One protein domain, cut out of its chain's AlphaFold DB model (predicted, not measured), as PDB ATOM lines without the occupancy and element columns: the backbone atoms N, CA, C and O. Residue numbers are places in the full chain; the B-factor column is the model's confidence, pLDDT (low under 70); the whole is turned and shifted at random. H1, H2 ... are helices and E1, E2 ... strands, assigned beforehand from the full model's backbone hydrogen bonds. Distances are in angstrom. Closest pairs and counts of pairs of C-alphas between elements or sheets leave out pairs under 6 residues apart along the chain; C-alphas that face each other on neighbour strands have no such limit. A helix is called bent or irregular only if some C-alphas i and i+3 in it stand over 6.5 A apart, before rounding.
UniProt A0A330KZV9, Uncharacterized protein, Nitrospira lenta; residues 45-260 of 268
ATOM      1  N   LEU A  45     -16.546 -28.366  61.511       89.12
ATOM      2  CA  LEU A  45     -16.185 -27.433  60.442       89.12
ATOM      3  C   LEU A  45     -17.130 -27.488  59.229       89.12
ATOM      4  O   LEU A  45     -17.197 -26.510  58.478       89.12
ATOM      5  N   SER A  46     -17.858 -28.596  59.034       87.50
ATOM      6  CA  SER A  46     -18.865 -28.752  57.968       87.50
ATOM      7  C   SER A  46     -20.119 -27.898  58.188       87.50
ATOM      8  O   SER A  46     -20.772 -27.497  57.224       87.50
ATOM      9  N   ARG A  47     -20.441 -27.589  59.449       83.75
ATOM     10  CA  ARG A  47     -21.633 -26.820  59.842       83.75
ATOM     11  C   ARG A  47     -21.366 -25.318  59.903       83.75
ATOM     12  O   ARG A  47     -22.298 -24.519  59.894       83.75
ATOM     13  N   LEU A  48     -20.094 -24.928  59.948       79.88
ATOM     14  CA  LEU A  48     -19.675 -23.559  60.221       79.88
ATOM     15  C   LEU A  48     -19.407 -22.755  58.948       79.88
ATOM     16  O   LEU A  48     -18.708 -23.187  58.022       79.88
ATOM     17  N   LYS A  49     -19.891 -21.510  58.947       73.56
ATOM     18  CA  LYS A  49     -19.460 -20.468  58.008       73.56
ATOM     19  C   LYS A  49     -18.373 -19.634  58.677       73.56
ATOM     20  O   LYS A  49     -18.636 -18.944  59.660       73.56
ATOM     21  N   PHE A  50     -17.167 -19.665  58.124       70.56
ATOM     22  CA  PHE A  50     -16.042 -18.879  58.625       70.56
ATOM     23  C   PHE A  50     -15.889 -17.575  57.851       70.56
ATOM     24  O   PHE A  50     -15.934 -17.577  56.617       70.56
ATOM     25  N   GLN A  51     -15.629 -16.491  58.578       69.06
ATOM     26  CA  GLN A  51     -15.001 -15.303  58.022       69.06
ATOM     27  C   GLN A  51     -13.538 -15.325  58.443       69.06
ATOM     28  O   GLN A  51     -13.204 -15.311  59.623       69.06
ATOM     29  N   LEU A  52     -12.651 -15.389  57.456       69.31
ATOM     30  CA  LEU A  52     -11.226 -15.289  57.723       69.31
ATOM     31  C   LEU A  52     -10.903 -13.828  58.041       69.31
ATOM     32  O   LEU A  52     -11.109 -12.964  57.182       69.31
ATOM     33  N   ALA A  53     -10.386 -13.573  59.244       70.12
ATOM     34  CA  ALA A  53      -9.823 -12.271  59.587       70.12
ATOM     35  C   ALA A  53      -8.598 -11.976  58.703       70.12
ATOM     36  O   ALA A  53      -8.459 -10.870  58.185       70.12
ATOM     37  N   ASP A  54      -7.771 -12.999  58.446       75.31
ATOM     38  CA  ASP A  54      -6.689 -12.951  57.460       75.31
ATOM     39  C   ASP A  54      -7.080 -13.636  56.140       75.31
ATOM     40  O   ASP A  54      -7.232 -14.854  56.034       75.31
ATOM     41  N   GLN A  55      -7.177 -12.830  55.085       77.12
ATOM     42  CA  GLN A  55      -7.423 -13.270  53.713       77.12
ATOM     43  C   GLN A  55      -6.124 -13.660  52.981       77.12
ATOM     44  O   GLN A  55      -6.043 -13.583  51.747       77.12
ATOM     45  N   SER A  56      -5.082 -14.087  53.690       88.31
ATOM     46  CA  SER A  56      -3.894 -14.636  53.052       88.31
ATOM     47  C   SER A  56      -4.225 -15.927  52.292       88.31
ATOM     48  O   SER A  56      -5.136 -16.698  52.614       88.31
ATOM     49  N   LYS A  57      -3.467 -16.177  51.217       91.62
ATOM     50  CA  LYS A  57      -3.593 -17.413  50.427       91.62
ATOM     51  C   LYS A  57      -3.358 -18.655  51.294       91.62
ATOM     52  O   LYS A  57      -3.971 -19.688  51.037       91.62
ATOM     53  N   PHE A  58      -2.488 -18.541  52.298       93.44
ATOM     54  CA  PHE A  58      -2.214 -19.609  53.248       93.44
ATOM     55  C   PHE A  58      -3.454 -19.938  54.083       93.44
ATOM     56  O   PHE A  58      -3.924 -21.066  53.978       93.44
ATOM     57  N   CYS A  59      -4.045 -18.975  54.806       92.94
ATOM     58  CA  CYS A  59      -5.180 -19.251  55.698       92.94
ATOM     59  C   CYS A  59      -6.401 -19.812  54.955       92.94
ATOM     60  O   CYS A  59      -7.015 -20.775  55.412       92.94
ATOM     61  N   ARG A  60      -6.704 -19.293  53.754       92.19
ATOM     62  CA  ARG A  60      -7.762 -19.859  52.893       92.19
ATOM     63  C   ARG A  60      -7.511 -21.320  52.536       92.19
ATOM     64  O   ARG A  60      -8.419 -22.141  52.636       92.19
ATOM     65  N   GLN A  61      -6.299 -21.629  52.079       94.88
ATOM     66  CA  GLN A  61      -5.964 -22.979  51.636       94.88
ATOM     67  C   GLN A  61      -5.876 -23.947  52.817       94.88
ATOM     68  O   GLN A  61      -6.367 -25.066  52.706       94.88
ATOM     69  N   PHE A  62      -5.290 -23.508  53.934       95.12
ATOM     70  CA  PHE A  62      -5.232 -24.279  55.166       95.12
ATOM     71  C   PHE A  62      -6.642 -24.644  55.628       95.12
ATOM     72  O   PHE A  62      -6.922 -25.820  55.796       95.12
ATOM     73  N   LEU A  63      -7.559 -23.675  55.740       93.50
ATOM     74  CA  LEU A  63      -8.933 -23.941  56.178       93.50
ATOM     75  C   LEU A  63      -9.666 -24.927  55.254       93.50
ATOM     76  O   LEU A  63     -10.401 -25.789  55.730       93.50
ATOM     77  N   ALA A  64      -9.486 -24.804  53.935       93.25
ATOM     78  CA  ALA A  64     -10.093 -25.720  52.970       93.25
ATOM     79  C   ALA A  64      -9.573 -27.160  53.131       93.25
ATOM     80  O   ALA A  64     -10.361 -28.106  53.144       93.25
ATOM     81  N   ASP A  65      -8.259 -27.319  53.296       96.19
ATOM     82  CA  ASP A  65      -7.623 -28.616  53.527       96.19
ATOM     83  C   ASP A  65      -8.014 -29.186  54.908       96.19
ATOM     84  O   ASP A  65      -8.443 -30.335  55.003       96.19
ATOM     85  N   PHE A  66      -7.990 -28.366  55.961       95.38
ATOM     86  CA  PHE A  66      -8.320 -28.747  57.339       95.38
ATOM     87  C   PHE A  66      -9.783 -29.186  57.496       95.38
ATOM     88  O   PHE A  66     -10.065 -30.191  58.141       95.38
ATOM     89  N   ARG A  67     -10.727 -28.538  56.804       93.31
ATOM     90  CA  ARG A  67     -12.144 -28.958  56.748       93.31
ATOM     91  C   ARG A  67     -12.362 -30.391  56.276       93.31
ATOM     92  O   ARG A  67     -13.363 -31.001  56.626       93.31
ATOM     93  N   THR A  68     -11.451 -30.898  55.456       94.69
ATOM     94  CA  THR A  68     -11.512 -32.253  54.898       94.69
ATOM     95  C   THR A  68     -10.433 -33.163  55.481       94.69
ATOM     96  O   THR A  68     -10.282 -34.290  55.024       94.69
ATOM     97  N   GLN A  69      -9.661 -32.661  56.459       94.56
ATOM     98  CA  GLN A  69      -8.448 -33.281  57.006       94.56
ATOM     99  C   GLN A  69      -7.440 -33.706  55.915       94.56
ATOM    100  O   GLN A  69      -6.578 -34.560  56.114       94.56
ATOM    101  N   ASN A  70      -7.513 -33.083  54.738       94.56
ATOM    102  CA  ASN A  70      -6.660 -33.388  53.602       94.56
ATOM    103  C   ASN A  70      -5.254 -32.830  53.836       94.56
ATOM    104  O   ASN A  70      -5.087 -31.639  54.084       94.56
ATOM    105  N   LYS A  71      -4.220 -33.669  53.694       94.94
ATOM    106  CA  LYS A  71      -2.803 -33.289  53.898       94.94
ATOM    107  C   LYS A  71      -2.484 -32.770  55.310       94.94
ATOM    108  O   LYS A  71      -1.448 -32.126  55.486       94.94
ATOM    109  N   ILE A  72      -3.344 -33.046  56.287       97.62
ATOM    110  CA  ILE A  72      -3.105 -32.760  57.701       97.62
ATOM    111  C   ILE A  72      -2.545 -34.028  58.333       97.62
ATOM    112  O   ILE A  72      -3.235 -35.042  58.408       97.62
ATOM    113  N   ASN A  73      -1.289 -33.989  58.769       97.31
ATOM    114  CA  ASN A  73      -0.678 -35.115  59.468       97.31
ATOM    115  C   ASN A  73      -0.487 -34.739  60.930       97.31
ATOM    116  O   ASN A  73       0.285 -33.836  61.227       97.31
ATOM    117  N   TYR A  74      -1.153 -35.428  61.845       96.75
ATOM    118  CA  TYR A  74      -0.983 -35.175  63.272       96.75
ATOM    119  C   TYR A  74       0.356 -35.725  63.748       96.75
ATOM    120  O   TYR A  74       0.717 -36.870  63.451       96.75
ATOM    121  N   VAL A  75       1.104 -34.901  64.474       96.94
ATOM    122  CA  VAL A  75       2.370 -35.306  65.075       96.94
ATOM    123  C   VAL A  75       2.047 -36.158  66.293       96.94
ATOM    124  O   VAL A  75       1.318 -35.742  67.184       96.94
ATOM    125  N   LYS A  76       2.586 -37.376  66.344       95.81
ATOM    126  CA  LYS A  76       2.352 -38.257  67.489       95.81
ATOM    127  C   LYS A  76       3.209 -37.806  68.673       95.81
ATOM    128  O   LYS A  76       4.419 -37.648  68.496       95.81
ATOM    129  N   PRO A  77       2.633 -37.660  69.876       96.06
ATOM    130  CA  PRO A  77       3.432 -37.451  71.068       96.06
ATOM    131  C   PRO A  77       4.288 -38.690  71.351       96.06
ATOM    132  O   PRO A  77       3.882 -39.828  71.112       96.06
ATOM    133  N   ILE A  78       5.485 -38.449  71.870       96.75
ATOM    134  CA  ILE A  78       6.434 -39.472  72.319       96.75
ATOM    135  C   ILE A  78       6.104 -39.987  73.726       96.75
ATOM    136  O   ILE A  78       6.535 -41.079  74.082       96.75
ATOM    137  N   VAL A  79       5.340 -39.220  74.513       96.19
ATOM    138  CA  VAL A  79       4.787 -39.620  75.817       96.19
ATOM    139  C   VAL A  79       3.376 -39.059  75.953       96.19
ATOM    140  O   VAL A  79       3.146 -37.904  75.599       96.19
ATOM    141  N   VAL A  80       2.454 -39.857  76.492       94.00
ATOM    142  CA  VAL A  80       1.107 -39.432  76.895       94.00
ATOM    143  C   VAL A  80       0.828 -40.014  78.271       94.00
ATOM    144  O   VAL A  80       1.014 -41.216  78.455       94.00
ATOM    145  N   ALA A  81       0.376 -39.194  79.214       93.69
ATOM    146  CA  ALA A  81      -0.094 -39.667  80.512       93.69
ATOM    147  C   ALA A  81      -1.078 -38.678  81.138       93.69
ATOM    148  O   ALA A  81      -1.036 -37.482  80.864       93.69
ATOM    149  N   ASN A  82      -1.933 -39.166  82.031       91.12
ATOM    150  CA  ASN A  82      -2.866 -38.304  82.763       91.12
ATOM    151  C   ASN A  82      -2.247 -37.715  84.033       91.12
ATOM    152  O   ASN A  82      -2.782 -36.762  84.583       91.12
ATOM    153  N   ASP A  83      -1.117 -38.261  84.481       91.88
ATOM    154  CA  ASP A  83      -0.400 -37.818  85.669       91.88
ATOM    155  C   ASP A  83       1.036 -37.439  85.293       91.88
ATOM    156  O   ASP A  83       1.724 -38.153  84.561       91.88
ATOM    157  N   TYR A  84       1.507 -36.304  85.802       93.31
ATOM    158  CA  TYR A  84       2.880 -35.863  85.596       93.31
ATOM    159  C   TYR A  84       3.885 -36.791  86.281       93.31
ATOM    160  O   TYR A  84       5.029 -36.880  85.846       93.31
ATOM    161  N   SER A  85       3.486 -37.486  87.348       94.81
ATOM    162  CA  SER A  85       4.312 -38.459  88.064       94.81
ATOM    163  C   SER A  85       4.519 -39.771  87.300       94.81
ATOM    164  O   SER A  85       5.371 -40.556  87.710       94.81
ATOM    165  N   ASP A  86       3.841 -39.971  86.163       96.69
ATOM    166  CA  ASP A  86       3.980 -41.172  85.336       96.69
ATOM    167  C   ASP A  86       5.449 -41.442  84.961       96.69
ATOM    168  O   ASP A  86       6.197 -40.536  84.557       96.69
ATOM    169  N   ALA A  87       5.856 -42.707  85.097       96.62
ATOM    170  CA  ALA A  87       7.220 -43.165  84.855       96.62
ATOM    171  C   ALA A  87       7.669 -42.953  83.399       96.62
ATOM    172  O   ALA A  87       8.866 -42.841  83.121       96.62
ATOM    173  N   ALA A  88       6.732 -42.830  82.453       95.50
ATOM    174  CA  ALA A  88       7.032 -42.500  81.063       95.50
ATOM    175  C   ALA A  88       7.738 -41.138  80.915       95.50
ATOM    176  O   ALA A  88       8.483 -40.926  79.954       95.50
ATOM    177  N   PHE A  89       7.574 -40.228  81.881       96.19
ATOM    178  CA  PHE A  89       8.285 -38.950  81.904       96.19
ATOM    179  C   PHE A  89       9.667 -39.009  82.566       96.19
ATOM    180  O   PHE A  89      10.433 -38.055  82.415       96.19
ATOM    181  N   ASP A  90      10.029 -40.086  83.268       96.19
ATOM    182  CA  ASP A  90      11.228 -40.115  84.119       96.19
ATOM    183  C   ASP A  90      12.514 -39.861  83.338       96.19
ATOM    184  O   ASP A  90      13.358 -39.080  83.775       96.19
ATOM    185  N   THR A  91      12.630 -40.423  82.132       96.12
ATOM    186  CA  THR A  91      13.796 -40.190  81.260       96.12
ATOM    187  C   THR A  91      13.966 -38.706  80.911       96.12
ATOM    188  O   THR A  91      15.087 -38.238  80.728       96.12
ATOM    189  N   TYR A  92      12.874 -37.945  80.827       96.06
ATOM    190  CA  TYR A  92      12.897 -36.519  80.494       96.06
ATOM    191  C   TYR A  92      13.095 -35.649  81.735       96.06
ATOM    192  O   TYR A  92      13.911 -34.729  81.702       96.06
ATOM    193  N   LYS A  93      12.442 -35.987  82.853       96.19
ATOM    194  CA  LYS A  93      12.680 -35.350  84.160       96.19
ATOM    195  C   LYS A  93      14.148 -35.474  84.577       96.19
ATOM    196  O   LYS A  93      14.734 -34.510  85.050       96.19
ATOM    197  N   GLN A  94      14.780 -36.622  84.327       96.31
ATOM    198  CA  GLN A  94      16.196 -36.851  84.639       96.31
ATOM    199  C   GLN A  94      17.160 -35.949  83.856       96.31
ATOM    200  O   GLN A  94      18.254 -35.682  84.347       96.31
ATOM    201  N   LYS A  95      16.778 -35.449  82.669       95.19
ATOM    202  CA  LYS A  95      17.624 -34.517  81.900       95.19
ATOM    203  C   LYS A  95      17.790 -33.180  82.612       95.19
ATOM    204  O   LYS A  95      18.868 -32.601  82.573       95.19
ATOM    205  N   CYS A  96      16.729 -32.724  83.270       92.75
ATOM    206  CA  CYS A  96      16.702 -31.485  84.033       92.75
ATOM    207  C   CYS A  96      15.942 -31.712  85.346       92.75
ATOM    208  O   CYS A  96      14.783 -31.317  85.445       92.75
ATOM    209  N   PRO A  97      16.574 -32.315  86.372       93.19
ATOM    210  CA  PRO A  97      15.878 -32.762  87.586       93.19
ATOM    211  C   PRO A  97      15.180 -31.654  88.382       93.19
ATOM    212  O   PRO A  97      14.280 -31.935  89.163       93.19
ATOM    213  N   LYS A  98      15.605 -30.400  88.193       90.06
ATOM    214  CA  LYS A  98      15.009 -29.217  88.829       90.06
ATOM    215  C   LYS A  98      13.941 -28.530  87.973       90.06
ATOM    216  O   LYS A  98      13.265 -27.631  88.457       90.06
ATOM    217  N   LEU A  99      13.813 -28.901  86.698       90.06
ATOM    218  CA  LEU A  99      12.835 -28.303  85.798       90.06
ATOM    219  C   LEU A  99      11.515 -29.067  85.889       90.06
ATOM    220  O   LEU A  99      11.371 -30.165  85.353       90.06
ATOM    221  N   GLU A 100      10.518 -28.442  86.501       91.69
ATOM    222  CA  GLU A 100       9.134 -28.894  86.404       91.69
ATOM    223  C   GLU A 100       8.498 -28.332  85.132       91.69
ATOM    224  O   GLU A 100       7.912 -27.258  85.147       91.69
ATOM    225  N   PHE A 101       8.588 -29.047  84.011       91.19
ATOM    226  CA  PHE A 101       8.059 -28.550  82.734       91.19
ATOM    227  C   PHE A 101       6.521 -28.541  82.640       91.19
ATOM    228  O   PHE A 101       5.990 -28.060  81.648       91.19
ATOM    229  N   ARG A 102       5.800 -29.002  83.673       93.12
ATOM    230  CA  ARG A 102       4.362 -28.716  83.861       93.12
ATOM    231  C   ARG A 102       4.082 -27.357  84.506       93.12
ATOM    232  O   ARG A 102       2.923 -26.981  84.619       93.12
ATOM    233  N   LYS A 103       5.107 -26.672  85.012       90.25
ATOM    234  CA  LYS A 103       4.984 -25.411  85.740       90.25
ATOM    235  C   LYS A 103       5.368 -24.253  84.829       90.25
ATOM    236  O   LYS A 103       6.373 -24.309  84.120       90.25
ATOM    237  N   ARG A 104       4.584 -23.182  84.880       86.94
ATOM    238  CA  ARG A 104       4.827 -21.926  84.173       86.94
ATOM    239  C   ARG A 104       4.705 -20.768  85.149       86.94
ATOM    240  O   ARG A 104       3.823 -20.768  85.997       86.94
ATOM    241  N   VAL A 105       5.571 -19.773  84.994       86.25
ATOM    242  CA  VAL A 105       5.491 -18.514  85.736       86.25
ATOM    243  C   VAL A 105       5.158 -17.406  84.748       86.25
ATOM    244  O   VAL A 105       5.922 -17.163  83.811       86.25
ATOM    245  N   LEU A 106       4.012 -16.752  84.927       83.75
ATOM    246  CA  LEU A 106       3.657 -15.553  84.176       83.75
ATOM    247  C   LEU A 106       4.165 -14.330  84.926       83.75
ATOM    248  O   LEU A 106       3.629 -13.926  85.953       83.75
ATOM    249  N   LEU A 107       5.226 -13.733  84.396       84.62
ATOM    250  CA  LEU A 107       5.806 -12.519  84.952       84.62
ATOM    251  C   LEU A 107       4.988 -11.299  84.531       84.62
ATOM    252  O   LEU A 107       4.615 -11.157  83.362       84.62
ATOM    253  N   HIS A 108       4.773 -10.365  85.455       81.56
ATOM    254  CA  HIS A 108       4.148  -9.096  85.101       81.56
ATOM    255  C   HIS A 108       5.025  -8.319  84.100       81.56
ATOM    256  O   HIS A 108       6.226  -8.160  84.337       81.56
ATOM    257  N   PRO A 109       4.449  -7.736  83.026       82.56
ATOM    258  CA  PRO A 109       5.223  -7.084  81.964       82.56
ATOM    259  C   PRO A 109       6.192  -5.998  82.445       82.56
ATOM    260  O   PRO A 109       7.216  -5.768  81.818       82.56
ATOM    261  N   LYS A 110       5.878  -5.335  83.567       86.00
ATOM    262  CA  LYS A 110       6.700  -4.258  84.136       86.00
ATOM    263  C   LYS A 110       8.029  -4.732  84.727       86.00
ATOM    264  O   LYS A 110       8.919  -3.908  84.864       86.00
ATOM    265  N   ILE A 111       8.130  -6.005  85.109       84.94
ATOM    266  CA  ILE A 111       9.315  -6.583  85.764       84.94
ATOM    267  C   ILE A 111       9.884  -7.780  85.000       84.94
ATOM    268  O   ILE A 111      10.956  -8.268  85.341       84.94
ATOM    269  N   ALA A 112       9.187  -8.253  83.961       82.56
ATOM    270  CA  ALA A 112       9.566  -9.441  83.205       82.56
ATOM    271  C   ALA A 112      11.000  -9.360  82.658       82.56
ATOM    272  O   ALA A 112      11.746 -10.330  82.755       82.56
ATOM    273  N   ASP A 113      11.415  -8.202  82.135       82.69
ATOM    274  CA  ASP A 113      12.767  -8.027  81.598       82.69
ATOM    275  C   ASP A 113      13.865  -8.051  82.669       82.69
ATOM    276  O   ASP A 113      14.962  -8.534  82.381       82.69
ATOM    277  N   ASP A 114      13.559  -7.600  83.886       84.94
ATOM    278  CA  ASP A 114      14.508  -7.555  85.001       84.94
ATOM    279  C   ASP A 114      14.707  -8.941  85.631       84.94
ATOM    280  O   ASP A 114      15.800  -9.268  86.093       84.94
ATOM    281  N   VAL A 115      13.667  -9.785  85.611       83.25
ATOM    282  CA  VAL A 115      13.670 -11.081  86.313       83.25
ATOM    283  C   VAL A 115      13.787 -12.306  85.400       83.25
ATOM    284  O   VAL A 115      14.063 -13.392  85.896       83.25
ATOM    285  N   LYS A 116      13.679 -12.170  84.067       77.25
ATOM    286  CA  LYS A 116      13.777 -13.301  83.106       77.25
ATOM    287  C   LYS A 116      15.099 -14.075  83.126       77.25
ATOM    288  O   LYS A 116      15.192 -15.142  82.525       77.25
ATOM    289  N   SER A 117      16.146 -13.495  83.715       77.44
ATOM    290  CA  SER A 117      17.465 -14.129  83.842       77.44
ATOM    291  C   SER A 117      17.656 -14.867  85.167       77.44
ATOM    292  O   SER A 117      18.647 -15.582  85.323       77.44
ATOM    293  N   LEU A 118      16.720 -14.711  86.110       79.81
ATOM    294  CA  LEU A 118      16.777 -15.382  87.399       79.81
ATOM    295  C   LEU A 118      16.498 -16.887  87.248       79.81
ATOM    296  O   LEU A 118      15.816 -17.311  86.308       79.81
ATOM    297  N   PRO A 119      16.985 -17.718  88.186       76.50
ATOM    298  CA  PRO A 119      16.568 -19.112  88.282       76.50
ATOM    299  C   PRO A 119      15.042 -19.236  88.412       76.50
ATOM    300  O   PRO A 119      14.392 -18.376  89.006       76.50
ATOM    301  N   ALA A 120      14.473 -20.341  87.917       73.88
ATOM    302  CA  ALA A 120      13.026 -20.586  87.956       73.88
ATOM    303  C   ALA A 120      12.418 -20.415  89.360       73.88
ATOM    304  O   ALA A 120      11.420 -19.717  89.509       73.88
ATOM    305  N   GLU A 121      13.090 -20.950  90.382       76.81
ATOM    306  CA  GLU A 121      12.674 -20.857  91.790       76.81
ATOM    307  C   GLU A 121      12.581 -19.408  92.302       76.81
ATOM    308  O   GLU A 121      11.787 -19.106  93.193       76.81
ATOM    309  N   GLU A 122      13.385 -18.487  91.760       81.12
ATOM    310  CA  GLU A 122      13.312 -17.072  92.126       81.12
ATOM    311  C   GLU A 122      12.263 -16.320  91.312       81.12
ATOM    312  O   GLU A 122      11.580 -15.465  91.871       81.12
ATOM    313  N   MET A 123      12.081 -16.668  90.032       79.75
ATOM    314  CA  MET A 123      11.034 -16.080  89.186       79.75
ATOM    315  C   MET A 123       9.633 -16.290  89.771       79.75
ATOM    316  O   MET A 123       8.800 -15.394  89.669       79.75
ATOM    317  N   GLU A 124       9.392 -17.424  90.436       84.31
ATOM    318  CA  GLU A 124       8.125 -17.742  91.120       84.31
ATOM    319  C   GLU A 124       7.719 -16.699  92.176       84.31
ATOM    320  O   GLU A 124       6.539 -16.560  92.475       84.31
ATOM    321  N   LYS A 125       8.664 -15.918  92.717       82.81
ATOM    322  CA  LYS A 125       8.369 -14.842  93.684       82.81
ATOM    323  C   LYS A 125       7.833 -13.567  93.027       82.81
ATOM    324  O   LYS A 125       7.368 -12.670  93.727       82.81
ATOM    325  N   TYR A 126       7.956 -13.460  91.708       82.75
ATOM    326  CA  TYR A 126       7.700 -12.247  90.930       82.75
ATOM    327  C   TYR A 126       6.605 -12.436  89.873       82.75
ATOM    328  O   TYR A 126       6.373 -11.540  89.061       82.75
ATOM    329  N   GLY A 127       5.939 -13.587  89.843       83.44
ATOM    330  CA  GLY A 127       4.910 -13.870  88.855       83.44
ATOM    331  C   GLY A 127       3.852 -14.828  89.366       83.44
ATOM    332  O   GLY A 127       4.001 -15.448  90.416       83.44
ATOM    333  N   ASP A 128       2.800 -14.948  88.572       84.69
ATOM    334  CA  ASP A 128       1.706 -15.871  88.822       84.69
ATOM    335  C   ASP A 128       2.151 -17.280  88.412       84.69
ATOM    336  O   ASP A 128       2.626 -17.501  87.289       84.69
ATOM    337  N   VAL A 129       2.046 -18.236  89.335       87.31
ATOM    338  CA  VAL A 129       2.490 -19.613  89.112       87.31
ATOM    339  C   VAL A 129       1.312 -20.452  88.646       87.31
ATOM    340  O   VAL A 129       0.285 -20.536  89.311       87.31
ATOM    341  N   TYR A 130       1.481 -21.127  87.516       87.88
ATOM    342  CA  TYR A 130       0.493 -22.032  86.952       87.88
ATOM    343  C   TYR A 130       1.075 -23.431  86.834       87.88
ATOM    344  O   TYR A 130       2.208 -23.609  86.378       87.88
ATOM    345  N   VAL A 131       0.296 -24.438  87.219       91.44
ATOM    346  CA  VAL A 131       0.713 -25.843  87.182       91.44
ATOM    347  C   VAL A 131      -0.265 -26.651  86.345       91.44
ATOM    348  O   VAL A 131      -1.460 -26.674  86.620       91.44
ATOM    349  N   GLY A 132       0.248 -27.331  85.323       91.88
ATOM    350  CA  GLY A 132      -0.509 -28.277  84.517       91.88
ATOM    351  C   GLY A 132      -0.982 -29.466  85.353       91.88
ATOM    352  O   GLY A 132      -0.194 -30.027  86.119       91.88
ATOM    353  N   THR A 133      -2.247 -29.868  85.203       89.50
ATOM    354  CA  THR A 133      -2.875 -30.861  86.100       89.50
ATOM    355  C   THR A 133      -3.205 -32.206  85.459       89.50
ATOM    356  O   THR A 133      -3.226 -33.206  86.169       89.50
ATOM    357  N   THR A 134      -3.449 -32.269  84.146       90.50
ATOM    358  CA  THR A 134      -3.907 -33.503  83.486       90.50
ATOM    359  C   THR A 134      -3.610 -33.528  81.983       90.50
ATOM    360  O   THR A 134      -3.230 -32.508  81.397       90.50
ATOM    361  N   ASN A 135      -3.835 -34.697  81.368       90.62
ATOM    362  CA  ASN A 135      -3.757 -34.956  79.927       90.62
ATOM    363  C   ASN A 135      -2.441 -34.470  79.311       90.62
ATOM    364  O   ASN A 135      -2.400 -33.743  78.319       90.62
ATOM    365  N   PHE A 136      -1.343 -34.883  79.935       94.56
ATOM    366  CA  PHE A 136      -0.003 -34.497  79.549       94.56
ATOM    367  C   PHE A 136       0.425 -35.201  78.269       94.56
ATOM    368  O   PHE A 136       0.288 -36.419  78.124       94.56
ATOM    369  N   LYS A 137       1.028 -34.436  77.363       96.62
ATOM    370  CA  LYS A 137       1.651 -34.956  76.148       96.62
ATOM    371  C   LYS A 137       3.040 -34.348  76.005       96.62
ATOM    372  O   LYS A 137       3.223 -33.154  76.210       96.62
ATOM    373  N   LEU A 138       4.027 -35.148  75.625       97.88
ATOM    374  CA  LEU A 138       5.336 -34.648  75.210       97.88
ATOM    375  C   LEU A 138       5.548 -35.001  73.751       97.88
ATOM    376  O   LEU A 138       5.359 -36.148  73.352       97.88
ATOM    377  N   TYR A 139       5.986 -34.025  72.978       98.06
ATOM    378  CA  TYR A 139       6.313 -34.157  71.570       98.06
ATOM    379  C   TYR A 139       7.805 -33.925  71.383       98.06
ATOM    380  O   TYR A 139       8.428 -33.172  72.133       98.06
ATOM    381  N   LYS A 140       8.362 -34.565  70.357       97.06
ATOM    382  CA  LYS A 140       9.676 -34.243  69.815       97.06
ATOM    383  C   LYS A 140       9.482 -33.900  68.344       97.06
ATOM    384  O   LYS A 140       9.130 -34.784  67.565       97.06
ATOM    385  N   VAL A 141       9.609 -32.625  68.000       96.12
ATOM    386  CA  VAL A 141       9.263 -32.098  66.677       96.12
ATOM    387  C   VAL A 141      10.075 -30.844  66.365       96.12
ATOM    388  O   VAL A 141      10.254 -30.004  67.237       96.12
ATOM    389  N   ASP A 142      10.520 -30.708  65.118       94.75
ATOM    390  CA  ASP A 142      11.051 -29.462  64.546       94.75
ATOM    391  C   ASP A 142       9.925 -28.412  64.424       94.75
ATOM    392  O   ASP A 142       9.301 -28.250  63.369       94.75
ATOM    393  N   ILE A 143       9.575 -27.754  65.534       93.88
ATOM    394  CA  ILE A 143       8.491 -26.756  65.572       93.88
ATOM    395  C   ILE A 143       8.945 -25.424  64.975       93.88
ATOM    396  O   ILE A 143       8.122 -24.620  64.531       93.88
ATOM    397  N   ASN A 144      10.259 -25.183  64.972       91.19
ATOM    398  CA  ASN A 144      10.867 -23.981  64.419       91.19
ATOM    399  C   ASN A 144      11.038 -24.050  62.878       91.19
ATOM    400  O   ASN A 144      11.309 -23.021  62.247       91.19
ATOM    401  N   ASN A 145      10.829 -25.234  62.288       88.00
ATOM    402  CA  ASN A 145      10.960 -25.566  60.868       88.00
ATOM    403  C   ASN A 145      12.379 -25.353  60.308       88.00
ATOM    404  O   ASN A 145      12.551 -24.861  59.184       88.00
ATOM    405  N   ASN A 146      13.395 -25.702  61.092       89.38
ATOM    406  CA  ASN A 146      14.806 -25.646  60.755       89.38
ATOM    407  C   ASN A 146      15.492 -26.992  61.062       89.38
ATOM    408  O   ASN A 146      16.091 -27.168  62.121       89.38
ATOM    409  N   PRO A 147      15.601 -27.899  60.077       87.50
ATOM    410  CA  PRO A 147      16.155 -29.233  60.309       87.50
ATOM    411  C   PRO A 147      17.644 -29.240  60.706       87.50
ATOM    412  O   PRO A 147      18.188 -30.295  61.021       87.50
ATOM    413  N   SER A 148      18.333 -28.091  60.659       88.88
ATOM    414  CA  SER A 148      19.754 -27.985  61.011       88.88
ATOM    415  C   SER A 148      20.038 -27.926  62.514       88.88
ATOM    416  O   SER A 148      21.166 -28.219  62.908       88.88
ATOM    417  N   ASP A 149      19.064 -27.556  63.351       85.25
ATOM    418  CA  ASP A 149      19.234 -27.497  64.812       85.25
ATOM    419  C   ASP A 149      18.550 -28.647  65.566       85.25
ATOM    420  O   ASP A 149      18.797 -28.823  66.762       85.25
ATOM    421  N   GLY A 150      17.825 -29.500  64.838       86.75
ATOM    422  CA  GLY A 150      17.177 -30.697  65.360       86.75
ATOM    423  C   GLY A 150      15.812 -30.414  65.981       86.75
ATOM    424  O   GLY A 150      15.339 -29.289  66.015       86.75
ATOM    425  N   ASP A 151      15.161 -31.468  66.465       89.69
ATOM    426  CA  ASP A 151      13.807 -31.348  67.005       89.69
ATOM    427  C   ASP A 151      13.775 -30.661  68.383       89.69
ATOM    428  O   ASP A 151      14.560 -31.001  69.280       89.69
ATOM    429  N   GLU A 152      12.780 -29.804  68.606       92.69
ATOM    430  CA  GLU A 152      12.409 -29.308  69.929       92.69
ATOM    431  C   GLU A 152      11.552 -30.300  70.714       92.69
ATOM    432  O   GLU A 152      10.880 -31.178  70.167       92.69
ATOM    433  N   PHE A 153      11.523 -30.107  72.033       96.38
ATOM    434  CA  PHE A 153      10.572 -30.778  72.905       96.38
ATOM    435  C   PHE A 153       9.421 -29.839  73.239       96.38
ATOM    436  O   PHE A 153       9.642 -28.763  73.790       96.38
ATOM    437  N   ILE A 154       8.197 -30.255  72.925       97.12
ATOM    438  CA  ILE A 154       6.984 -29.488  73.224       97.12
ATOM    439  C   ILE A 154       6.177 -30.264  74.249       97.12
ATOM    440  O   ILE A 154       5.824 -31.417  74.012       97.12
ATOM    441  N   PHE A 155       5.910 -29.653  75.395       97.31
ATOM    442  CA  PHE A 155       5.100 -30.240  76.449       97.31
ATOM    443  C   PHE A 155       3.711 -29.615  76.440       97.31
ATOM    444  O   PHE A 155       3.593 -28.398  76.501       97.31
ATOM    445  N   TYR A 156       2.674 -30.437  76.370       96.56
ATOM    446  CA  TYR A 156       1.287 -30.009  76.467       96.56
ATOM    447  C   TYR A 156       0.656 -30.504  77.763       96.56
ATOM    448  O   TYR A 156       0.939 -31.618  78.215       96.56
ATOM    449  N   HIS A 157      -0.238 -29.693  78.314       93.94
ATOM    450  CA  HIS A 157      -1.195 -30.095  79.336       93.94
ATOM    451  C   HIS A 157      -2.534 -29.386  79.088       93.94
ATOM    452  O   HIS A 157      -2.565 -28.270  78.570       93.94
ATOM    453  N   GLU A 158      -3.640 -30.015  79.482       89.25
ATOM    454  CA  GLU A 158      -4.987 -29.526  79.138       89.25
ATOM    455  C   GLU A 158      -5.497 -28.432  80.080       89.25
ATOM    456  O   GLU A 158      -6.295 -27.595  79.678       89.25
ATOM    457  N   LYS A 159      -5.074 -28.440  81.347       86.06
ATOM    458  CA  LYS A 159      -5.612 -27.526  82.364       86.06
ATOM    459  C   LYS A 159      -4.532 -26.984  83.263       86.06
ATOM    460  O   LYS A 159      -3.607 -27.722  83.613       86.06
ATOM    461  N   PHE A 160      -4.712 -25.747  83.700       87.06
ATOM    462  CA  PHE A 160      -3.894 -25.115  84.715       87.06
ATOM    463  C   PHE A 160      -4.601 -25.083  86.067       87.06
ATOM    464  O   PHE A 160      -5.818 -24.945  86.180       87.06
ATOM    465  N   LEU A 161      -3.788 -25.151  87.104       87.12
ATOM    466  CA  LEU A 161      -4.120 -24.690  88.435       87.12
ATOM    467  C   LEU A 161      -3.299 -23.430  88.702       87.12
ATOM    468  O   LEU A 161      -2.067 -23.474  88.614       87.12
ATOM    469  N   HIS A 162      -3.971 -22.320  88.988       86.19
ATOM    470  CA  HIS A 162      -3.334 -21.089  89.426       86.19
ATOM    471  C   HIS A 162      -2.955 -21.227  90.902       86.19
ATOM    472  O   HIS A 162      -3.798 -21.265  91.794       86.19
ATOM    473  N   VAL A 163      -1.656 -21.314  91.156       83.31
ATOM    474  CA  VAL A 163      -1.091 -21.366  92.498       83.31
ATOM    475  C   VAL A 163      -0.863 -19.925  92.931       83.31
ATOM    476  O   VAL A 163       0.201 -19.350  92.702       83.31
ATOM    477  N   SER A 164      -1.892 -19.325  93.533       66.38
ATOM    478  CA  SER A 164      -1.736 -18.037  94.209       66.38
ATOM    479  C   SER A 164      -0.709 -18.155  95.347       66.38
ATOM    480  O   SER A 164      -0.303 -19.252  95.737       66.38
ATOM    481  N   SER A 165      -0.256 -17.023  95.887       52.50
ATOM    482  CA  SER A 165       0.858 -16.870  96.843       52.50
ATOM    483  C   SER A 165       0.764 -17.629  98.195       52.50
ATOM    484  O   SER A 165       1.488 -17.292  99.128       52.50
ATOM    485  N   GLY A 166      -0.077 -18.664  98.319       50.25
ATOM    486  CA  GLY A 166      -0.111 -19.651  99.408       50.25
ATOM    487  C   GLY A 166       0.827 -20.861  99.232       50.25
ATOM    488  O   GLY A 166       0.912 -21.702 100.121       50.25
ATOM    489  N   GLY A 167       1.570 -20.961  98.123       57.94
ATOM    490  CA  GLY A 167       2.583 -22.010  97.928       57.94
ATOM    491  C   GLY A 167       2.004 -23.397  97.606       57.94
ATOM    492  O   GLY A 167       0.855 -23.525  97.194       57.94
ATOM    493  N   GLN A 168       2.814 -24.457  97.761       58.94
ATOM    494  CA  GLN A 168       2.436 -25.834  97.380       58.94
ATOM    495  C   GLN A 168       1.188 -26.382  98.099       58.94
ATOM    496  O   GLN A 168       0.621 -27.371  97.641       58.94
ATOM    497  N   GLU A 169       0.734 -25.752  99.182       57.38
ATOM    498  CA  GLU A 169      -0.504 -26.116  99.882       57.38
ATOM    499  C   GLU A 169      -1.743 -25.954  98.985       57.38
ATOM    500  O   GLU A 169      -2.632 -26.803  99.014       57.38
ATOM    501  N   ALA A 170      -1.752 -24.964  98.082       61.12
ATOM    502  CA  ALA A 170      -2.829 -24.786  97.100       61.12
ATOM    503  C   ALA A 170      -2.926 -25.945  96.085       61.12
ATOM    504  O   ALA A 170      -3.964 -26.131  95.457       61.12
ATOM    505  N   LEU A 171      -1.871 -26.760  95.934       64.81
ATOM    506  CA  LEU A 171      -1.912 -27.973  95.109       64.81
ATOM    507  C   LEU A 171      -2.633 -29.139  95.802       64.81
ATOM    508  O   LEU A 171      -3.037 -30.080  95.122       64.81
ATOM    509  N   GLN A 172      -2.753 -29.115  97.133       65.62
ATOM    510  CA  GLN A 172      -3.338 -30.219  97.904       65.62
ATOM    511  C   GLN A 172      -4.859 -30.095  98.011       65.62
ATOM    512  O   GLN A 172      -5.561 -31.097  97.891       65.62
ATOM    513  N   GLU A 173      -5.368 -28.871  98.174       66.25
ATOM    514  CA  GLU A 173      -6.804 -28.584  98.266       66.25
ATOM    515  C   GLU A 173      -7.189 -27.383  97.384       66.25
ATOM    516  O   GLU A 173      -7.572 -26.329  97.896       66.25
ATOM    517  N   PRO A 174      -7.077 -27.504  96.050       67.31
ATOM    518  CA  PRO A 174      -7.393 -26.402  95.150       67.31
ATOM    519  C   PRO A 174      -8.882 -26.043  95.215       67.31
ATOM    520  O   PRO A 174      -9.761 -26.908  95.095       67.31
ATOM    521  N   GLY A 175      -9.175 -24.754  95.367       69.06
ATOM    522  CA  GLY A 175     -10.520 -24.214  95.235       69.06
ATOM    523  C   GLY A 175     -11.017 -24.328  93.794       69.06
ATOM    524  O   GLY A 175     -10.246 -24.450  92.843       69.06
ATOM    525  N   LYS A 176     -12.340 -24.274  93.597       68.94
ATOM    526  CA  LYS A 176     -12.923 -24.324  92.243       68.94
ATOM    527  C   LYS A 176     -12.460 -23.165  91.356       68.94
ATOM    528  O   LYS A 176     -12.299 -23.370  90.158       68.94
ATOM    529  N   ASP A 177     -12.236 -21.997  91.953       71.75
ATOM    530  CA  ASP A 177     -11.841 -20.772  91.251       71.75
ATOM    531  C   ASP A 177     -10.336 -20.724  90.929       71.75
ATOM    532  O   ASP A 177      -9.904 -19.867  90.162       71.75
ATOM    533  N   ASP A 178      -9.543 -21.657  91.469       75.00
ATOM    534  CA  ASP A 178      -8.108 -21.753  91.176       75.00
ATOM    535  C   ASP A 178      -7.849 -22.474  89.844       75.00
ATOM    536  O   ASP A 178      -6.763 -22.373  89.270       75.00
ATOM    537  N   TYR A 179      -8.838 -23.215  89.333       74.00
ATOM    538  CA  TYR A 179      -8.711 -23.925  88.070       74.00
ATOM    539  C   TYR A 179      -8.938 -23.001  86.887       74.00
ATOM    540  O   TYR A 179     -10.015 -22.445  86.675       74.00
ATOM    541  N   ASP A 180      -7.927 -22.960  86.041       78.69
ATOM    542  CA  ASP A 180      -7.986 -22.330  84.748       78.69
ATOM    543  C   ASP A 180      -8.090 -23.428  83.686       78.69
ATOM    544  O   ASP A 180      -7.199 -24.261  83.509       78.69
ATOM    545  N   ASN A 181      -9.236 -23.466  83.004       77.56
ATOM    546  CA  ASN A 181      -9.562 -24.511  82.033       77.56
ATOM    547  C   ASN A 181      -8.827 -24.353  80.691       77.56
ATOM    548  O   ASN A 181      -9.179 -25.047  79.742       77.56
ATOM    549  N   ARG A 182      -7.839 -23.456  80.607       86.69
ATOM    550  CA  ARG A 182      -6.957 -23.309  79.449       86.69
ATOM    551  C   ARG A 182      -5.892 -24.399  79.416       86.69
ATOM    552  O   ARG A 182      -5.279 -24.718  80.440       86.69
ATOM    553  N   GLY A 183      -5.622 -24.897  78.215       90.44
ATOM    554  CA  GLY A 183      -4.458 -25.729  77.939       90.44
ATOM    555  C   GLY A 183      -3.234 -24.884  77.610       90.44
ATOM    556  O   GLY A 183      -3.322 -23.673  77.385       90.44
ATOM    557  N   ALA A 184      -2.065 -25.516  77.546       93.88
ATOM    558  CA  ALA A 184      -0.892 -24.864  76.979       93.88
ATOM    559  C   ALA A 184       0.093 -25.832  76.342       93.88
ATOM    560  O   ALA A 184       0.255 -26.963  76.790       93.88
ATOM    561  N   TYR A 185       0.807 -25.319  75.344       95.94
ATOM    562  CA  TYR A 185       2.009 -25.901  74.763       95.94
ATOM    563  C   TYR A 185       3.227 -25.117  75.240       95.94
ATOM    564  O   TYR A 185       3.322 -23.914  75.019       95.94
ATOM    565  N   LEU A 186       4.182 -25.795  75.864       95.00
ATOM    566  CA  LEU A 186       5.397 -25.225  76.431       95.00
ATOM    567  C   LEU A 186       6.614 -25.748  75.669       95.00
ATOM    568  O   LEU A 186       6.780 -26.956  75.497       95.00
ATOM    569  N   VAL A 187       7.486 -24.847  75.223       93.69
ATOM    570  CA  VAL A 187       8.726 -25.209  74.523       93.69
ATOM    571  C   VAL A 187       9.812 -25.495  75.551       93.69
ATOM    572  O   VAL A 187      10.267 -24.593  76.257       93.69
ATOM    573  N   ILE A 188      10.247 -26.749  75.637       93.50
ATOM    574  CA  ILE A 188      11.215 -27.217  76.627       93.50
ATOM    575  C   ILE A 188      12.604 -27.277  76.008       93.50
ATOM    576  O   ILE A 188      12.856 -28.003  75.046       93.50
ATOM    577  N   ASN A 189      13.541 -26.550  76.612       90.06
ATOM    578  CA  ASN A 189      14.948 -26.628  76.265       90.06
ATOM    579  C   ASN A 189      15.690 -27.405  77.359       90.06
ATOM    580  O   ASN A 189      15.973 -26.874  78.432       90.06
ATOM    581  N   PHE A 190      16.007 -28.671  77.072       91.62
ATOM    582  CA  PHE A 190      16.748 -29.539  77.992       91.62
ATOM    583  C   PHE A 190      18.245 -29.209  78.093       91.62
ATOM    584  O   PHE A 190      18.886 -29.680  79.023       91.62
ATOM    585  N   HIS A 191      18.817 -28.435  77.166       89.06
ATOM    586  CA  HIS A 191      20.213 -27.997  77.271       89.06
ATOM    587  C   HIS A 191      20.358 -26.904  78.336       89.06
ATOM    588  O   HIS A 191      21.227 -26.983  79.197       89.06
ATOM    589  N   ASP A 192      19.459 -25.918  78.308       86.62
ATOM    590  CA  ASP A 192      19.458 -24.790  79.251       86.62
ATOM    591  C   ASP A 192      18.574 -25.046  80.485       86.62
ATOM    592  O   ASP A 192      18.419 -24.168  81.331       86.62
ATOM    593  N   CYS A 193      17.941 -26.221  80.565       88.75
ATOM    594  CA  CYS A 193      16.974 -26.606  81.592       88.75
ATOM    595  C   CYS A 193      15.921 -25.533  81.910       88.75
ATOM    596  O   CYS A 193      15.674 -25.212  83.072       88.75
ATOM    597  N   ARG A 194      15.257 -25.016  80.867       86.75
ATOM    598  CA  ARG A 194      14.203 -23.994  80.983       86.75
ATOM    599  C   ARG A 194      13.031 -24.231  80.035       86.75
ATOM    600  O   ARG A 194      13.191 -24.818  78.962       86.75
ATOM    601  N   VAL A 195      11.878 -23.672  80.394       88.75
ATOM    602  CA  VAL A 195      10.781 -23.412  79.451       88.75
ATOM    603  C   VAL A 195      11.133 -22.137  78.685       88.75
ATOM    604  O   VAL A 195      11.299 -21.082  79.289       88.75
ATOM    605  N   SER A 196      11.331 -22.241  77.372       85.12
ATOM    606  CA  SER A 196      11.785 -21.112  76.544       85.12
ATOM    607  C   SER A 196      10.635 -20.235  76.059       85.12
ATOM    608  O   SER A 196      10.851 -19.057  75.796       85.12
ATOM    609  N   ASP A 197       9.443 -20.812  75.921       88.56
ATOM    610  CA  ASP A 197       8.229 -20.112  75.517       88.56
ATOM    611  C   ASP A 197       6.980 -20.952  75.829       88.56
ATOM    612  O   ASP A 197       7.096 -22.147  76.128       88.56
ATOM    613  N   GLY A 198       5.796 -20.348  75.735       90.06
ATOM    614  CA  GLY A 198       4.527 -21.051  75.855       90.06
ATOM    615  C   GLY A 198       3.404 -20.418  75.039       90.06
ATOM    616  O   GLY A 198       3.322 -19.199  74.904       90.06
ATOM    617  N   LEU A 199       2.515 -21.267  74.539       93.12
ATOM    618  CA  LEU A 199       1.266 -20.905  73.888       93.12
ATOM    619  C   LEU A 199       0.111 -21.437  74.729       93.12
ATOM    620  O   LEU A 199       0.003 -22.645  74.918       93.12
ATOM    621  N   GLU A 200      -0.742 -20.542  75.208       92.50
ATOM    622  CA  GLU A 200      -2.031 -20.930  75.780       92.50
ATOM    623  C   GLU A 200      -2.999 -21.265  74.655       92.50
ATOM    624  O   GLU A 200      -3.033 -20.573  73.637       92.50
ATOM    625  N   VAL A 201      -3.773 -22.319  74.866       92.19
ATOM    626  CA  VAL A 201      -4.842 -22.761  73.975       92.19
ATOM    627  C   VAL A 201      -6.131 -22.894  74.770       92.19
ATOM    628  O   VAL A 201      -6.114 -22.908  76.006       92.19
ATOM    629  N   ASP A 202      -7.252 -22.984  74.067       84.62
ATOM    630  CA  ASP A 202      -8.558 -23.256  74.665       84.62
ATOM    631  C   ASP A 202      -9.026 -22.137  75.625       84.62
ATOM    632  O   ASP A 202      -9.669 -22.345  76.658       84.62
ATOM    633  N   GLY A 203      -8.694 -20.891  75.260       71.31
ATOM    634  CA  GLY A 203      -8.874 -19.665  76.052       71.31
ATOM    635  C   GLY A 203     -10.274 -19.428  76.637       71.31
ATOM    636  O   GLY A 203     -10.426 -18.691  77.611       71.31
ATOM    637  N   LEU A 204     -11.310 -20.021  76.037       69.88
ATOM    638  CA  LEU A 204     -12.718 -19.777  76.370       69.88
ATOM    639  C   LEU A 204     -13.423 -20.980  77.019       69.88
ATOM    640  O   LEU A 204     -14.622 -20.894  77.309       69.88
ATOM    641  N   ARG A 205     -12.717 -22.081  77.315       67.69
ATOM    642  CA  ARG A 205     -13.341 -23.295  77.877       67.69
ATOM    643  C   ARG A 205     -13.893 -23.154  79.277       67.69
ATOM    644  O   ARG A 205     -14.748 -23.942  79.668       67.69
ATOM    645  N   GLN A 206     -13.500 -22.124  80.021       61.72
ATOM    646  CA  GLN A 206     -14.112 -21.825  81.319       61.72
ATOM    647  C   GLN A 206     -15.655 -21.720  81.263       61.72
ATOM    648  O   GLN A 206     -16.311 -21.842  82.293       61.72
ATOM    649  N   PHE A 207     -16.240 -21.569  80.067       57.50
ATOM    650  CA  PHE A 207     -17.683 -21.519  79.835       57.50
ATOM    651  C   PHE A 207     -18.262 -22.731  79.075       57.50
ATOM    652  O   PHE A 207     -19.414 -22.669  78.646       57.50
ATOM    653  N   SER A 208     -17.504 -23.818  78.859       61.88
ATOM    654  CA  SER A 208     -17.911 -24.923  77.975       61.88
ATOM    655  C   SER A 208     -17.478 -26.314  78.460       61.88
ATOM    656  O   SER A 208     -16.365 -26.511  78.934       61.88
ATOM    657  N   THR A 209     -18.348 -27.316  78.284       67.75
ATOM    658  CA  THR A 209     -18.044 -28.744  78.520       67.75
ATOM    659  C   THR A 209     -17.569 -29.473  77.261       67.75
ATOM    660  O   THR A 209     -17.452 -30.698  77.267       67.75
ATOM    661  N   VAL A 210     -17.372 -28.750  76.158       70.19
ATOM    662  CA  VAL A 210     -16.950 -29.315  74.870       70.19
ATOM    663  C   VAL A 210     -15.506 -29.849  74.975       70.19
ATOM    664  O   VAL A 210     -14.716 -29.294  75.748       70.19
ATOM    665  N   PRO A 211     -15.161 -30.931  74.247       75.06
ATOM    666  CA  PRO A 211     -13.780 -31.400  74.139       75.06
ATOM    667  C   PRO A 211     -12.824 -30.327  73.596       75.06
ATOM    668  O   PRO A 211     -13.227 -29.487  72.794       75.06
ATOM    669  N   ASP A 212     -11.561 -30.389  74.021       77.88
ATOM    670  CA  ASP A 212     -10.474 -29.605  73.425       77.88
ATOM    671  C   ASP A 212     -10.063 -30.241  72.090       77.88
ATOM    672  O   ASP A 212      -9.824 -31.451  72.010       77.88
ATOM    673  N   TYR A 213      -9.963 -29.414  71.053       90.19
ATOM    674  CA  TYR A 213      -9.411 -29.793  69.762       90.19
ATOM    675  C   TYR A 213      -8.154 -28.965  69.496       90.19
ATOM    676  O   TYR A 213      -8.150 -28.062  68.659       90.19
ATOM    677  N   SER A 214      -7.076 -29.316  70.190       93.81
ATOM    678  CA  SER A 214      -5.755 -28.725  69.997       93.81
ATOM    679  C   SER A 214      -4.708 -29.815  69.794       93.81
ATOM    680  O   SER A 214      -4.604 -30.746  70.598       93.81
ATOM    681  N   ASP A 215      -3.890 -29.699  68.748       96.19
ATOM    682  CA  ASP A 215      -2.753 -30.603  68.525       96.19
ATOM    683  C   ASP A 215      -1.653 -29.969  67.659       96.19
ATOM    684  O   ASP A 215      -1.815 -28.900  67.060       96.19
ATOM    685  N   ILE A 216      -0.523 -30.671  67.562       97.69
ATOM    686  CA  ILE A 216       0.557 -30.364  66.627       97.69
ATOM    687  C   ILE A 216       0.318 -31.119  65.320       97.69
ATOM    688  O   ILE A 216       0.133 -32.338  65.296       97.69
ATOM    689  N   ILE A 217       0.386 -30.404  64.202       98.00
ATOM    690  CA  ILE A 217       0.216 -30.961  62.859       98.00
ATOM    691  C   ILE A 217       1.407 -30.624  61.972       98.00
ATOM    692  O   ILE A 217       1.958 -29.530  62.034       98.00
ATOM    693  N   ASN A 218       1.755 -31.541  61.075       97.81
ATOM    694  CA  ASN A 218       2.579 -31.271  59.914       97.81
ATOM    695  C   ASN A 218       1.684 -30.994  58.701       97.81
ATOM    696  O   ASN A 218       0.929 -31.864  58.248       97.81
ATOM    697  N   TYR A 219       1.800 -29.791  58.147       97.62
ATOM    698  CA  TYR A 219       1.098 -29.358  56.949       97.62
ATOM    699  C   TYR A 219       2.098 -28.816  55.930       97.62
ATOM    700  O   TYR A 219       2.801 -27.838  56.174       97.62
ATOM    701  N   LYS A 220       2.160 -29.460  54.759       95.38
ATOM    702  CA  LYS A 220       3.076 -29.095  53.658       95.38
ATOM    703  C   LYS A 220       4.547 -29.008  54.095       95.38
ATOM    704  O   LYS A 220       5.274 -28.119  53.656       95.38
ATOM    705  N   GLY A 221       4.976 -29.955  54.930       94.81
ATOM    706  CA  GLY A 221       6.365 -30.074  55.373       94.81
ATOM    707  C   GLY A 221       6.752 -29.118  56.497       94.81
ATOM    708  O   GLY A 221       7.936 -29.018  56.794       94.81
ATOM    709  N   ARG A 222       5.786 -28.429  57.115       95.75
ATOM    710  CA  ARG A 222       6.010 -27.547  58.266       95.75
ATOM    711  C   ARG A 222       5.100 -27.922  59.421       95.75
ATOM    712  O   ARG A 222       3.972 -28.354  59.185       95.75
ATOM    713  N   ASN A 223       5.588 -27.758  60.641       97.19
ATOM    714  CA  ASN A 223       4.851 -28.051  61.860       97.19
ATOM    715  C   ASN A 223       4.165 -26.791  62.400       97.19
ATOM    716  O   ASN A 223       4.750 -25.707  62.405       97.19
ATOM    717  N   TYR A 224       2.922 -26.959  62.846       97.31
ATOM    718  CA  TYR A 224       2.063 -25.918  63.404       97.31
ATOM    719  C   TYR A 224       1.329 -26.461  64.625       97.31
ATOM    720  O   TYR A 224       1.062 -27.661  64.694       97.31
ATOM    721  N   ILE A 225       0.953 -25.575  65.541       97.56
ATOM    722  CA  ILE A 225      -0.046 -25.878  66.572       97.56
ATOM    723  C   ILE A 225      -1.368 -25.297  66.085       97.56
ATOM    724  O   ILE A 225      -1.403 -24.136  65.669       97.56
ATOM    725  N   PHE A 226      -2.437 -26.085  66.109       96.81
ATOM    726  CA  PHE A 226      -3.786 -25.558  65.929       96.81
ATOM    727  C   PHE A 226      -4.557 -25.618  67.244       96.81
ATOM    728  O   PHE A 226      -4.302 -26.493  68.069       96.81
ATOM    729  N   ASP A 227      -5.502 -24.699  67.391       95.12
ATOM    730  CA  ASP A 227      -6.453 -24.628  68.496       95.12
ATOM    731  C   ASP A 227      -7.845 -24.356  67.910       95.12
ATOM    732  O   ASP A 227      -8.072 -23.309  67.295       95.12
ATOM    733  N   LEU A 228      -8.749 -25.332  68.007       92.94
ATOM    734  CA  LEU A 228     -10.146 -25.230  67.585       92.94
ATOM    735  C   LEU A 228     -11.044 -25.265  68.823       92.94
ATOM    736  O   LEU A 228     -11.307 -26.326  69.384       92.94
ATOM    737  N   TYR A 229     -11.598 -24.114  69.189       88.81
ATOM    738  CA  TYR A 229     -12.286 -23.942  70.466       88.81
ATOM    739  C   TYR A 229     -13.620 -23.190  70.324       88.81
ATOM    740  O   TYR A 229     -13.805 -22.414  69.378       88.81
ATOM    741  N   PRO A 230     -14.579 -23.386  71.251       85.44
ATOM    742  CA  PRO A 230     -15.855 -22.670  71.243       85.44
ATOM    743  C   PRO A 230     -15.697 -21.150  71.422       85.44
ATOM    744  O   PRO A 230     -14.955 -20.689  72.283       85.44
ATOM    745  N   ALA A 231     -16.454 -20.351  70.664       81.56
ATOM    746  CA  ALA A 231     -16.296 -18.893  70.575       81.56
ATOM    747  C   ALA A 231     -17.459 -18.075  71.183       81.56
ATOM    748  O   ALA A 231     -17.795 -17.003  70.680       81.56
ATOM    749  N   GLY A 232     -18.065 -18.549  72.279       68.06
ATOM    750  CA  GLY A 232     -19.032 -17.763  73.068       68.06
ATOM    751  C   GLY A 232     -20.511 -17.880  72.663       68.06
ATOM    752  O   GLY A 232     -21.322 -17.056  73.079       68.06
ATOM    753  N   GLY A 233     -20.889 -18.906  71.899       68.94
ATOM    754  CA  GLY A 233     -22.278 -19.245  71.569       68.94
ATOM    755  C   GLY A 233     -22.425 -20.706  71.132       68.94
ATOM    756  O   GLY A 233     -21.437 -21.332  70.735       68.94
ATOM    757  N   ALA A 234     -23.647 -21.250  71.190       66.81
ATOM    758  CA  ALA A 234     -23.933 -22.582  70.655       66.81
ATOM    759  C   ALA A 234     -23.536 -22.630  69.169       66.81
ATOM    760  O   ALA A 234     -23.873 -21.722  68.411       66.81
ATOM    761  N   ASP A 235     -22.774 -23.651  68.776       74.12
ATOM    762  CA  ASP A 235     -22.292 -23.842  67.402       74.12
ATOM    763  C   ASP A 235     -21.412 -22.705  66.848       74.12
ATOM    764  O   ASP A 235     -21.401 -22.436  65.648       74.12
ATOM    765  N   THR A 236     -20.629 -22.040  67.701       80.69
ATOM    766  CA  THR A 236     -19.590 -21.096  67.258       80.69
ATOM    767  C   THR A 236     -18.219 -21.609  67.671       80.69
ATOM    768  O   THR A 236     -18.004 -21.910  68.840       80.69
ATOM    769  N   TYR A 237     -17.293 -21.710  66.717       87.25
ATOM    770  CA  TYR A 237     -15.908 -22.111  66.972       87.25
ATOM    771  C   TYR A 237     -14.944 -21.145  66.300       87.25
ATOM    772  O   TYR A 237     -15.209 -20.697  65.180       87.25
ATOM    773  N   SER A 238     -13.831 -20.872  66.970       89.06
ATOM    774  CA  SER A 238     -12.664 -20.218  66.382       89.06
ATOM    775  C   SER A 238     -11.582 -21.254  66.111       89.06
ATOM    776  O   SER A 238     -11.480 -22.237  66.839       89.06
ATOM    777  N   LEU A 239     -10.810 -21.043  65.047       92.50
ATOM    778  CA  LEU A 239      -9.644 -21.847  64.702       92.50
ATOM    779  C   LEU A 239      -8.422 -20.939  64.609       92.50
ATOM    780  O   LEU A 239      -8.334 -20.111  63.694       92.50
ATOM    781  N   ASP A 240      -7.465 -21.171  65.493       93.75
ATOM    782  CA  ASP A 240      -6.208 -20.440  65.541       93.75
ATOM    783  C   ASP A 240      -5.055 -21.356  65.142       93.75
ATOM    784  O   ASP A 240      -4.974 -22.505  65.573       93.75
ATOM    785  N   ILE A 241      -4.158 -20.846  64.297       95.62
ATOM    786  CA  ILE A 241      -2.982 -21.565  63.800       95.62
ATOM    787  C   ILE A 241      -1.734 -20.799  64.193       95.62
ATOM    788  O   ILE A 241      -1.566 -19.634  63.818       95.62
ATOM    789  N   TRP A 242      -0.831 -21.484  64.879       96.06
ATOM    790  CA  TRP A 242       0.363 -20.917  65.478       96.06
ATOM    791  C   TRP A 242       1.625 -21.548  64.901       96.06
ATOM    792  O   TRP A 242       1.678 -22.741  64.593       96.06
ATOM    793  N   GLU A 243       2.666 -20.732  64.788       94.19
ATOM    794  CA  GLU A 243       4.014 -21.161  64.428       94.19
ATOM    795  C   GLU A 243       5.027 -20.617  65.425       94.19
ATOM    796  O   GLU A 243       4.918 -19.481  65.901       94.19
ATOM    797  N   TYR A 244       6.059 -21.413  65.695       91.38
ATOM    798  CA  TYR A 244       7.176 -20.978  66.507       91.38
ATOM    799  C   TYR A 244       8.176 -20.167  65.681       91.38
ATOM    800  O   TYR A 244       8.772 -20.645  64.716       91.38
ATOM    801  N   ASN A 245       8.418 -18.923  66.090       85.06
ATOM    802  CA  ASN A 245       9.432 -18.070  65.491       85.06
ATOM    803  C   ASN A 245      10.702 -18.083  66.343       85.06
ATOM    804  O   ASN A 245      10.817 -17.324  67.308       85.06
ATOM    805  N   LYS A 246      11.701 -18.870  65.931       76.88
ATOM    806  CA  LYS A 246      12.984 -18.973  66.644       76.88
ATOM    807  C   LYS A 246      13.696 -17.636  66.833       76.88
ATOM    808  O   LYS A 246      14.236 -17.382  67.902       76.88
ATOM    809  N   LYS A 247      13.690 -16.752  65.825       80.50
ATOM    810  CA  LYS A 247      14.385 -15.449  65.917       80.50
ATOM    811  C   LYS A 247      13.825 -14.575  67.034       80.50
ATOM    812  O   LYS A 247      14.546 -13.755  67.588       80.50
ATOM    813  N   ARG A 248      12.535 -14.726  67.324       78.69
ATOM    814  CA  ARG A 248      11.836 -14.025  68.405       78.69
ATOM    815  C   ARG A 248      11.637 -14.904  69.638       78.69
ATOM    816  O   ARG A 248      10.979 -14.446  70.565       78.69
ATOM    817  N   THR A 249      12.143 -16.141  69.585       82.19
ATOM    818  CA  THR A 249      11.957 -17.213  70.568       82.19
ATOM    819  C   THR A 249      10.524 -17.284  71.085       82.19
ATOM    820  O   THR A 249      10.321 -17.385  72.289       82.19
ATOM    821  N   ARG A 250       9.537 -17.149  70.188       87.31
ATOM    822  CA  ARG A 250       8.126 -17.082  70.580       87.31
ATOM    823  C   ARG A 250       7.168 -17.678  69.555       87.31
ATOM    824  O   ARG A 250       7.402 -17.546  68.350       87.31
ATOM    825  N   MET A 251       6.059 -18.226  70.026       91.81
ATOM    826  CA  MET A 251       4.891 -18.603  69.242       91.81
ATOM    827  C   MET A 251       4.190 -17.350  68.711       91.81
ATOM    828  O   MET A 251       4.126 -16.304  69.363       91.81
ATOM    829  N   GLY A 252       3.686 -17.433  67.485       91.19
ATOM    830  CA  GLY A 252       2.915 -16.368  66.862       91.19
ATOM    831  C   GLY A 252       1.786 -16.928  66.014       91.19
ATOM    832  O   GLY A 252       1.989 -17.881  65.261       91.19
ATOM    833  N   ALA A 253       0.609 -16.316  66.128       92.12
ATOM    834  CA  ALA A 253      -0.527 -16.662  65.293       92.12
ATOM    835  C   ALA A 253      -0.227 -16.289  63.835       92.12
ATOM    836  O   ALA A 253       0.205 -15.170  63.541       92.12
ATOM    837  N   ILE A 254      -0.464 -17.231  62.928       92.88
ATOM    838  CA  ILE A 254      -0.437 -17.014  61.478       92.88
ATOM    839  C   ILE A 254      -1.858 -16.813  60.961       92.88
ATOM    840  O   ILE A 254      -2.084 -15.951  60.118       92.88
ATOM    841  N   CYS A 255      -2.809 -17.601  61.460       91.75
ATOM    842  CA  CYS A 255      -4.213 -17.510  61.083       91.75
ATOM    843  C   CYS A 255      -5.068 -17.489  62.338       91.75
ATOM    844  O   CYS A 255      -4.891 -18.336  63.204       91.75
ATOM    845  N   ILE A 256      -6.012 -16.557  62.384       90.00
ATOM    846  CA  ILE A 256      -7.086 -16.522  63.374       90.00
ATOM    847  C   ILE A 256      -8.383 -16.504  62.573       90.00
ATOM    848  O   ILE A 256      -8.592 -15.638  61.712       90.00
ATOM    849  N   ILE A 257      -9.217 -17.517  62.778       87.44
ATOM    850  CA  ILE A 257     -10.411 -17.760  61.974       87.44
ATOM    851  C   ILE A 257     -11.612 -17.774  62.905       87.44
ATOM    852  O   ILE A 257     -11.826 -18.736  63.633       87.44
ATOM    853  N   HIS A 258     -12.423 -16.723  62.837       84.19
ATOM    854  CA  HIS A 258     -13.600 -16.586  63.681       84.19
ATOM    855  C   HIS A 258     -14.877 -17.047  62.962       84.19
ATOM    856  O   HIS A 258     -14.982 -16.983  61.724       84.19
ATOM    857  N   PRO A 259     -15.883 -17.508  63.721       73.50
ATOM    858  CA  PRO A 259     -17.167 -17.865  63.155       73.50
ATOM    859  C   PRO A 259     -17.892 -16.604  62.687       73.50
ATOM    860  O   PRO A 259     -17.826 -15.541  63.306       73.50
ATOM    861  N   THR A 260     -18.627 -16.725  61.584       68.88
ATOM    862  CA  THR A 260     -19.508 -15.643  61.148       68.88
ATOM    863  C   THR A 260     -20.775 -15.708  61.983       68.88
ATOM    864  O   THR A 260     -21.574 -16.628  61.800       68.88
TER     865      THR A 260
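Overview. This is residues 45 to 260 of the 268 residues of an uncharacterized protein of Nitrospira lenta (UniProt A0A330KZV9). Two strongly twisted sheets stand face to face as a sandwich, and the larger one, E1 E14 E13 E12 E11 E2, curls round helix H1 on its side away from the other, E3 E6 E7 E9 E10. Beyond that second sheet, on the side away from H1, lies a small sheet, E4 E5 E8, which the short helices H3, H4 and H5 only graze, while H2 covers the edge strand E3. The printed part has 216 residues with five named helices and fourteen named strands, in the order E1 H1 E2 E3 H2 E4 H3 H4 E5 E6 E7 E8 H5 E9 E10 E11 E12 E13 E14. The three sheets are antiparallel, with their strands side by side in the orders given, and the class is mixed, helices and strands. The whole is compact, with a radius of gyration of the C-alphas of 17.8 A, and rounded, spanning 46 by 44 by 38 A.

Arrangement. The largest sheet runs E1, residues 50 to 52, E14, residues 250 to 259, E13, residues 237 to 245, E12, residues 222 to 230, E11, residues 213 to 219, and E2, residues 72 to 74. E11 to E14 form a meander, each strand the antiparallel neighbour of the one before, in three hairpins, with N 217 and O 224 at 2.9 A, N 240 and O 227 at 2.9 A, and N 241 and O 255 at 2.8 A. E14 bends by 52 degrees at residue 254 and is staggered, pairing with E13 over residues 250 to 257 and with E1 over 257 to 259, where N 51 and O 258 are 3.2 A apart. At the other edge, N 218 of E11 and O 73 of E2 are 2.7 A apart. The sheet curls round H1, residues 57 to 67, in two layers, the helix on one face; their C-alphas come closest at Cys 59 and Cys 255 of E14, 5.7 A. The second sheet runs E3, residues 79 to 81, E6, residues 136 to 141, E7, residues 152 to 157, E9, residues 183 to 189, and E10, residues 194 to 201. E6 and E7 form a hairpin, with N 139 and O 154 at 2.8 A, as do E9 and E10, with N 185 and O 199 at 2.8 A. In the sandwich, two sheets face to face, the facing parts are 11.2 A centre to centre and the strands stand at 7 degrees. H2, residues 87 to 93, is over E3 at a height over the sheet of 8.9 A, slantwise at 48 degrees on the local plane, closest at the C-alphas of Val 79 and Ala 88, 6.4 A; it is irregular, with C-alphas 88 and 91 7.2 A apart. E7 runs on into E8, residues 160 to 163, at 81 degrees. E8 and E4, residues 103 to 107, are the edges beside E5, residues 127 to 132, with N 131 and O 161 at 2.9 A and N 104 and O 130 at 2.8 A. H4, residues 120 to 123, and H5, residues 167 to 171, only graze this sheet, and H3, residues 112 to 115, is only just on it, with 5 pairs of C-alphas within 10 A. In H1 every O i to N i+4 pair is within hydrogen-bond range, in H2 1 of 3, with 3 of 4 O i to N i+3 pairs, and in H5 0 of 1, with 2 of 2; H3 and H4 are too short for an i+4 pair.

Along the chain. E1 begins at C-alpha 50 (-16.042, -18.879, 58.625), and E14 ends at C-alpha 259 (-17.167, -17.865, 63.155). From first to last C-alpha, E14 measures 26.4 A, E12 25.9 A, E13 25.7 A, E10 20.3 A, E9 19.5 A and H1 15.7 A.

Size, cuts and confidence. The C-alphas of Lys 57 and Glu 169 are farthest apart, 50.3 A, and the printed part has no cut. The links H5 to E9 and E10 to E11 are long. Mean pLDDT of the printed part is 86.2; residues 51 to 52, 164 to 176, 204 to 209, 232 to 234 and 260 are under 70.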